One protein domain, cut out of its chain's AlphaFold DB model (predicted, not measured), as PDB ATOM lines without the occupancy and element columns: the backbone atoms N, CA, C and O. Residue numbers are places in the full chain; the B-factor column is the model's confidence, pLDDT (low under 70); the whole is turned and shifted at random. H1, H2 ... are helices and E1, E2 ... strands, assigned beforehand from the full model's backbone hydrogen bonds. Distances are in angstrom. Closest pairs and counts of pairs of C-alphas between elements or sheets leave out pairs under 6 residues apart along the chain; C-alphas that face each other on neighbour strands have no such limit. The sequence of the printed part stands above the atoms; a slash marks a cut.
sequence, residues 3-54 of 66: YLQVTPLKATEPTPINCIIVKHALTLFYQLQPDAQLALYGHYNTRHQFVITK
ATOM      1  N   TYR A   3      91.595 153.556 199.081       90.81
ATOM      2  CA  TYR A   3      92.190 153.053 197.852       90.81
ATOM      3  C   TYR A   3      92.269 154.182 196.832       90.81
ATOM      4  O   TYR A   3      91.310 154.938 196.680       90.81
ATOM      5  N   LEU A   4      93.402 154.302 196.153       87.56
ATOM      6  CA  LEU A   4      93.609 155.296 195.107       87.56
ATOM      7  C   LEU A   4      94.425 154.701 193.969       87.56
ATOM      8  O   LEU A   4      95.335 153.905 194.194       87.56
ATOM      9  N   GLN A   5      94.112 155.126 192.751       90.25
ATOM     10  CA  GLN A   5      94.974 154.923 191.597       90.25
ATOM     11  C   GLN A   5      95.706 156.218 191.294       90.25
ATOM     12  O   GLN A   5      95.102 157.289 191.286       90.25
ATOM     13  N   VAL A   6      97.010 156.111 191.068       88.50
ATOM     14  CA  VAL A   6      97.844 157.252 190.692       88.50
ATOM     15  C   VAL A   6      98.585 156.963 189.405       88.50
ATOM     16  O   VAL A   6      99.057 155.850 189.178       88.50
ATOM     17  N   THR A   7      98.717 157.992 188.583       90.75
ATOM     18  CA  THR A   7      99.435 157.926 187.315       90.75
ATOM     19  C   THR A   7     100.803 158.590 187.495       90.75
ATOM     20  O   THR A   7     100.857 159.755 187.899       90.75
ATOM     21  N   PRO A   8     101.926 157.890 187.250       89.75
ATOM     22  CA  PRO A   8     103.253 158.484 187.388       89.75
ATOM     23  C   PRO A   8     103.467 159.627 186.388       89.75
ATOM     24  O   PRO A   8     103.301 159.444 185.187       89.75
ATOM     25  N   LEU A   9     103.914 160.793 186.868       85.50
ATOM     26  CA  LEU A   9     104.085 161.994 186.030       85.50
ATOM     27  C   LEU A   9     105.221 161.902 184.994       85.50
ATOM     28  O   LEU A   9     105.236 162.673 184.044       85.50
ATOM     29  N   LYS A  10     106.209 161.020 185.198       81.56
ATOM     30  CA  LYS A  10     107.430 160.931 184.368       81.56
ATOM     31  C   LYS A  10     107.603 159.582 183.660       81.56
ATOM     32  O   LYS A  10     108.705 159.269 183.221       81.56
ATOM     33  N   ALA A  11     106.558 158.763 183.586       78.44
ATOM     34  CA  ALA A  11     106.634 157.489 182.879       78.44
ATOM     35  C   ALA A  11     106.365 157.695 181.381       78.44
ATOM     36  O   ALA A  11     105.375 158.323 181.018       78.44
ATOM     37  N   THR A  12     107.236 157.149 180.527       73.31
ATOM     38  CA  THR A  12     107.082 157.150 179.060       73.31
ATOM     39  C   THR A  12     105.811 156.411 178.626       73.31
ATOM     40  O   THR A  12     105.158 156.814 177.671       73.31
ATOM     41  N   GLU A  13     105.431 155.381 179.386       79.00
ATOM     42  CA  GLU A  13     104.150 154.677 179.312       79.00
ATOM     43  C   GLU A  13     103.554 154.617 180.726       79.00
ATOM     44  O   GLU A  13     103.943 153.772 181.541       79.00
ATOM     45  N   PRO A  14     102.675 155.564 181.089       77.56
ATOM     46  CA  PRO A  14     102.187 155.668 182.451       77.56
ATOM     47  C   PRO A  14     101.187 154.551 182.756       77.56
ATOM     48  O   PRO A  14     100.006 154.627 182.424       77.56
ATOM     49  N   THR A  15     101.667 153.512 183.435       85.69
ATOM     50  CA  THR A  15     100.808 152.483 184.021       85.69
ATOM     51  C   THR A  15     100.246 152.971 185.364       85.69
ATOM     52  O   THR A  15     101.006 153.466 186.204       85.69
ATOM     53  N   PRO A  16      98.921 152.871 185.592       90.19
ATOM     54  CA  PRO A  16      98.329 153.240 186.872       90.19
ATOM     55  C   PRO A  16      98.885 152.379 188.007       90.19
ATOM     56  O   PRO A  16      98.914 151.150 187.920       90.19
ATOM     57  N   ILE A  17      99.283 153.020 189.103       91.19
ATOM     58  CA  ILE A  17      99.739 152.342 190.314       91.19
ATOM     59  C   ILE A  17      98.577 152.264 191.296       91.19
ATOM     60  O   ILE A  17      97.970 153.271 191.664       91.19
ATOM     61  N   ASN A  18      98.293 151.045 191.740       93.38
ATOM     62  CA  ASN A  18      97.309 150.764 192.773       93.38
ATOM     63  C   ASN A  18      97.899 151.060 194.156       93.38
ATOM     64  O   ASN A  18      98.845 150.397 194.594       93.38
ATOM     65  N   CYS A  19      97.316 152.026 194.858       92.62
ATOM     66  CA  CYS A  19      97.799 152.503 196.143       92.62
ATOM     67  C   CYS A  19      96.784 152.265 197.264       92.62
ATOM     68  O   CYS A  19      95.576 152.438 197.097       92.62
ATOM     69  N   ILE A  20      97.300 151.943 198.450       94.00
ATOM     70  CA  ILE A  20      96.525 151.875 199.690       94.00
ATOM     71  C   ILE A  20      97.112 152.860 200.683       94.00
ATOM     72  O   ILE A  20      98.303 152.805 200.985       94.00
ATOM     73  N   ILE A  21      96.268 153.707 201.267       87.19
ATOM     74  CA  ILE A  21      96.667 154.523 202.408       87.19
ATOM     75  C   ILE A  21      96.145 153.914 203.710       87.19
ATOM     76  O   ILE A  21      94.953 153.620 203.885       87.19
ATOM     77  N   VAL A  22      97.072 153.725 204.642       77.94
ATOM     78  CA  VAL A  22      96.799 153.104 205.944       77.94
ATOM     79  C   VAL A  22      96.825 154.113 207.092       77.94
ATOM     80  O   VAL A  22      96.221 153.861 208.128       77.94
ATOM     81  N   LYS A  23      97.456 155.281 206.904       81.06
ATOM     82  CA  LYS A  23      97.551 156.361 207.900       81.06
ATOM     83  C   LYS A  23      97.061 157.684 207.315       81.06
ATOM     84  O   LYS A  23      97.319 157.963 206.152       81.06
ATOM     85  N   HIS A  24      96.360 158.487 208.119       83.81
ATOM     86  CA  HIS A  24      95.847 159.815 207.731       83.81
ATOM     87  C   HIS A  24      95.006 159.821 206.437       83.81
ATOM     88  O   HIS A  24      95.007 160.787 205.677       83.81
ATOM     89  N   ALA A  25      94.265 158.735 206.197       84.44
ATOM     90  CA  ALA A  25      93.498 158.526 204.970       84.44
ATOM     91  C   ALA A  25      92.473 159.634 204.699       84.44
ATOM     92  O   ALA A  25      92.350 160.102 203.571       84.44
ATOM     93  N   LEU A  26      91.765 160.056 205.749       86.75
ATOM     94  CA  LEU A  26      90.763 161.115 205.662       86.75
ATOM     95  C   LEU A  26      91.415 162.467 205.358       86.75
ATOM     96  O   LEU A  26      90.909 163.205 204.526       86.75
ATOM     97  N   THR A  27      92.566 162.765 205.965       86.38
ATOM     98  CA  THR A  27      93.317 163.998 205.688       86.38
ATOM     99  C   THR A  27      93.710 164.092 204.220       86.38
ATOM    100  O   THR A  27      93.473 165.129 203.610       86.38
ATOM    101  N   LEU A  28      94.247 163.012 203.635       84.44
ATOM    102  CA  LEU A  28      94.523 162.988 202.198       84.44
ATOM    103  C   LEU A  28      93.230 163.183 201.397       84.44
ATOM    104  O   LEU A  28      93.210 164.003 200.491       84.44
ATOM    105  N   PHE A  29      92.157 162.465 201.739       85.62
ATOM    106  CA  PHE A  29      90.880 162.554 201.025       85.62
ATOM    107  C   PHE A  29      90.328 163.984 200.966       85.62
ATOM    108  O   PHE A  29      89.912 164.424 199.902       85.62
ATOM    109  N   TYR A  30      90.395 164.734 202.069       86.00
ATOM    110  CA  TYR A  30      89.971 166.138 202.101       86.00
ATOM    111  C   TYR A  30      90.902 167.087 201.334       86.00
ATOM    112  O   TYR A  30      90.471 168.160 200.923       86.00
ATOM    113  N   GLN A  31      92.176 166.729 201.166       83.88
ATOM    114  CA  GLN A  31      93.158 167.539 200.438       83.88
ATOM    115  C   GLN A  31      93.206 167.224 198.939       83.88
ATOM    116  O   GLN A  31      93.764 168.010 198.173       83.88
ATOM    117  N   LEU A  32      92.659 166.081 198.516       82.44
ATOM    118  CA  LEU A  32      92.626 165.685 197.115       82.44
ATOM    119  C   LEU A  32      91.685 166.600 196.330       82.44
ATOM    120  O   LEU A  32      90.490 166.682 196.597       82.44
ATOM    121  N   GLN A  33      92.249 167.251 195.320       79.69
ATOM    122  CA  GLN A  33      91.514 167.931 194.261       79.69
ATOM    123  C   GLN A  33      91.728 167.172 192.943       79.69
ATOM    124  O   GLN A  33      92.703 166.415 192.835       79.69
ATOM    125  N   PRO A  34      90.848 167.346 191.940       73.31
ATOM    126  CA  PRO A  34      91.119 166.871 190.586       73.31
ATOM    127  C   PRO A  34      92.511 167.324 190.122       73.31
ATOM    128  O   PRO A  34      92.922 168.446 190.410       73.31
ATOM    129  N   ASP A  35      93.255 166.424 189.473       74.69
ATOM    130  CA  ASP A  35      94.614 166.661 188.955       74.69
ATOM    131  C   ASP A  35      95.673 167.084 189.993       74.69
ATOM    132  O   ASP A  35      96.768 167.538 189.641       74.69
ATOM    133  N   ALA A  36      95.394 166.895 191.287       83.00
ATOM    134  CA  ALA A  36      96.358 167.173 192.341       83.00
ATOM    135  C   ALA A  36      97.633 166.339 192.148       83.00
ATOM    136  O   ALA A  36      97.611 165.106 192.120       83.00
ATOM    137  N   GLN A  37      98.777 167.018 192.067       88.00
ATOM    138  CA  GLN A  37     100.070 166.346 192.019       88.00
ATOM    139  C   GLN A  37     100.444 165.862 193.418       88.00
ATOM    140  O   GLN A  37     100.506 166.636 194.376       88.00
ATOM    141  N   LEU A  38     100.721 164.568 193.530       88.62
ATOM    142  CA  LEU A  38     101.053 163.919 194.791       88.62
ATOM    143  C   LEU A  38     102.512 163.475 194.781       88.62
ATOM    144  O   LEU A  38     102.982 162.878 193.813       88.62
ATOM    145  N   ALA A  39     103.207 163.696 195.893       91.00
ATOM    146  CA  ALA A  39     104.429 162.970 196.208       91.00
ATOM    147  C   ALA A  39     104.092 161.895 197.242       91.00
ATOM    148  O   ALA A  39     103.616 162.204 198.337       91.00
ATOM    149  N   LEU A  40     104.310 160.629 196.888       91.50
ATOM    150  CA  LEU A  40     103.952 159.477 197.712       91.50
ATOM    151  C   LEU A  40     105.205 158.702 198.113       91.50
ATOM    152  O   LEU A  40     106.074 158.443 197.286       91.50
ATOM    153  N   TYR A  41     105.276 158.301 199.380       92.31
ATOM    154  CA  TYR A  41     106.354 157.473 199.912       92.31
ATOM    155  C   TYR A  41     105.789 156.296 200.705       92.31
ATOM    156  O   TYR A  41     104.848 156.425 201.499       92.31
ATOM    157  N   GLY A  42     106.379 155.125 200.500       93.38
ATOM    158  CA  GLY A  42     105.795 153.869 200.929       93.38
ATOM    159  C   GLY A  42     106.604 152.664 200.486       93.38
ATOM    160  O   GLY A  42     107.771 152.781 200.119       93.38
ATOM    161  N   HIS A  43     105.962 151.507 200.533       95.12
ATOM    162  CA  HIS A  43     106.526 150.227 200.118       95.12
ATOM    163  C   HIS A  43     105.452 149.387 199.433       95.12
ATOM    164  O   HIS A  43     104.260 149.583 199.670       95.12
ATOM    165  N   TYR A  44     105.863 148.433 198.604       95.81
ATOM    166  CA  TYR A  44     104.941 147.453 198.044       95.81
ATOM    167  C   TYR A  44     104.672 146.330 199.044       95.81
ATOM    168  O   TYR A  44     105.586 145.845 199.709       95.81
ATOM    169  N   ASN A  45     103.410 145.918 199.151       93.56
ATOM    170  CA  ASN A  45     103.039 144.714 199.888       93.56
ATOM    171  C   ASN A  45     103.126 143.461 198.994       93.56
ATOM    172  O   ASN A  45     103.331 143.544 197.783       93.56
ATOM    173  N   THR A  46     102.899 142.286 199.583       94.38
ATOM    174  CA  THR A  46     102.913 140.989 198.878       94.38
ATOM    175  C   THR A  46     101.831 140.844 197.802       94.38
ATOM    176  O   THR A  46     101.890 139.926 196.993       94.38
ATOM    177  N   ARG A  47     100.843 141.749 197.772       93.06
ATOM    178  CA  ARG A  47      99.766 141.804 196.773       93.06
ATOM    179  C   ARG A  47     100.038 142.830 195.665       93.06
ATOM    180  O   ARG A  47      99.114 143.175 194.939       93.06
ATOM    181  N   HIS A  48     101.274 143.319 195.538       91.69
ATOM    182  CA  HIS A  48     101.686 144.316 194.540       91.69
ATOM    183  C   HIS A  48     100.950 145.664 194.647       91.69
ATOM    184  O   HIS A  48     100.807 146.388 193.666       91.69
ATOM    185  N   GLN A  49     100.492 146.029 195.847       94.44
ATOM    186  CA  GLN A  49      99.882 147.333 196.113       94.44
ATOM    187  C   GLN A  49     100.902 148.243 196.788       94.44
ATOM    188  O   GLN A  49     101.604 147.813 197.707       94.44
ATOM    189  N   PHE A  50     100.962 149.504 196.369       95.19
ATOM    190  CA  PHE A  50     101.830 150.492 196.995       95.19
ATOM    191  C   PHE A  50     101.175 151.037 198.269       95.19
ATOM    192  O   PHE A  50     100.176 151.759 198.228       95.19
ATOM    193  N   VAL A  51     101.718 150.677 199.430       95.19
ATOM    194  CA  VAL A  51     101.226 151.116 200.736       95.19
ATOM    195  C   VAL A  51     101.848 152.462 201.085       95.19
ATOM    196  O   VAL A  51     103.035 152.559 201.397       95.19
ATOM    197  N   ILE A  52     101.030 153.511 201.065       94.19
ATOM    198  CA  ILE A  52     101.445 154.882 201.353       94.19
ATOM    199  C   ILE A  52     101.598 155.060 202.868       94.19
ATOM    200  O   ILE A  52     100.667 154.836 203.647       94.19
ATOM    201  N   THR A  53     102.784 155.515 203.274       92.38
ATOM    202  CA  THR A  53     103.136 155.799 204.676       92.38
ATOM    203  C   THR A  53     103.352 157.285 204.940       92.38
ATOM    204  O   THR A  53     103.089 157.748 206.049       92.38
ATOM    205  N   LYS A  54     103.800 158.032 203.925       91.50
ATOM    206  CA  LYS A  54     103.921 159.492 203.924       91.50
ATOM    207  C   LYS A  54     103.450 160.020 202.574       91.50
ATOM    208  O   LYS A  54     103.669 159.376 201.547       91.50
TER     209      LYS A  54
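What this domain is: This is residues 3 to 54 of the 66 residues of an uncharacterized protein of Lactiplantibacillus plantarum (UniProt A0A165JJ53). Two strand hairpins, E1 with E2 and E3 with E4, stand side by side and make one small, strongly twisted sheet, with the short helix H1 off one end of it. H1 only grazes the sheet; it and the loop between E1 and E2 make the two ends of the longest axis, and residues 30 to 36, from the end of H1 to the start of E3, stick out free. The printed part has 52 residues, with one named helix and four named strands in the order E1, E2, H1, E3, E4; the sheet runs E1, E2, E4, E3 and is mixed, and the class is mixed, helices and strands. The whole is compact, with a radius of gyration of the C-alphas of 11.2 A, and flat in outline, spanning 31 by 29 by 15 A.

Where its parts are: E1 is residues 3 to 6, 10.0 A from first to last C-alpha, and begins at C-alpha 3 at (92.190, 153.053, 197.852). E2 is residues 17 to 21, 12.7 A. E4 is residues 50 to 54, 11.5 A, and ends at C-alpha 54 at (103.921, 159.492, 203.924). E3, the longest strand, is residues 37 to 44, 20.4 A, and bends by 60 degrees at residue 41. H1 is residues 25 to 31, 10.1 A, with C-alpha 25 at (93.498, 158.526, 204.970).

How they stand to each other: The inner strands E2 and E4 are parallel neighbours, with 48 degrees between their directions; C-alphas 19 and 50 face each other at 4.6 A, and N 52 and O 20 are within hydrogen-bond range at 2.8 A. The edge strand E1 is antiparallel to E2 at 141 degrees and forms a hairpin with it; C-alphas 5 and 18 face each other at 4.9 A, and N 17 and O 6 are 2.8 A apart. The other edge strand, E3, is antiparallel to E4 at 115 degrees, also a hairpin; C-alphas 52 and 42 face each other at 4.5 A, and N 51 and O 43 are 2.8 A apart. From edge to edge the strands' lines turn by 116 degrees, and the sheet's C-alphas lie up to 5.8 A off its best plane. E1 and E4 are apart; E1 and E3 are only just apart, their closest C-alphas being 8.5 A from each other. H1 is on the sheet but only grazes it, with its residues 25 to 29. In H1 every O i to N i+4 pair is within hydrogen-bond range.

The domain as a whole: The two C-alphas farthest apart are those of Thr 12 and Leu 26, at 31.5 A. The printed part has no cut. The links E2 to H1, H1 to E3 and E3 to E4 are tight; that from E1 to E2, with 10 residues, is short. The mean pLDDT of the printed part is 87.5, and no printed residue is under 70.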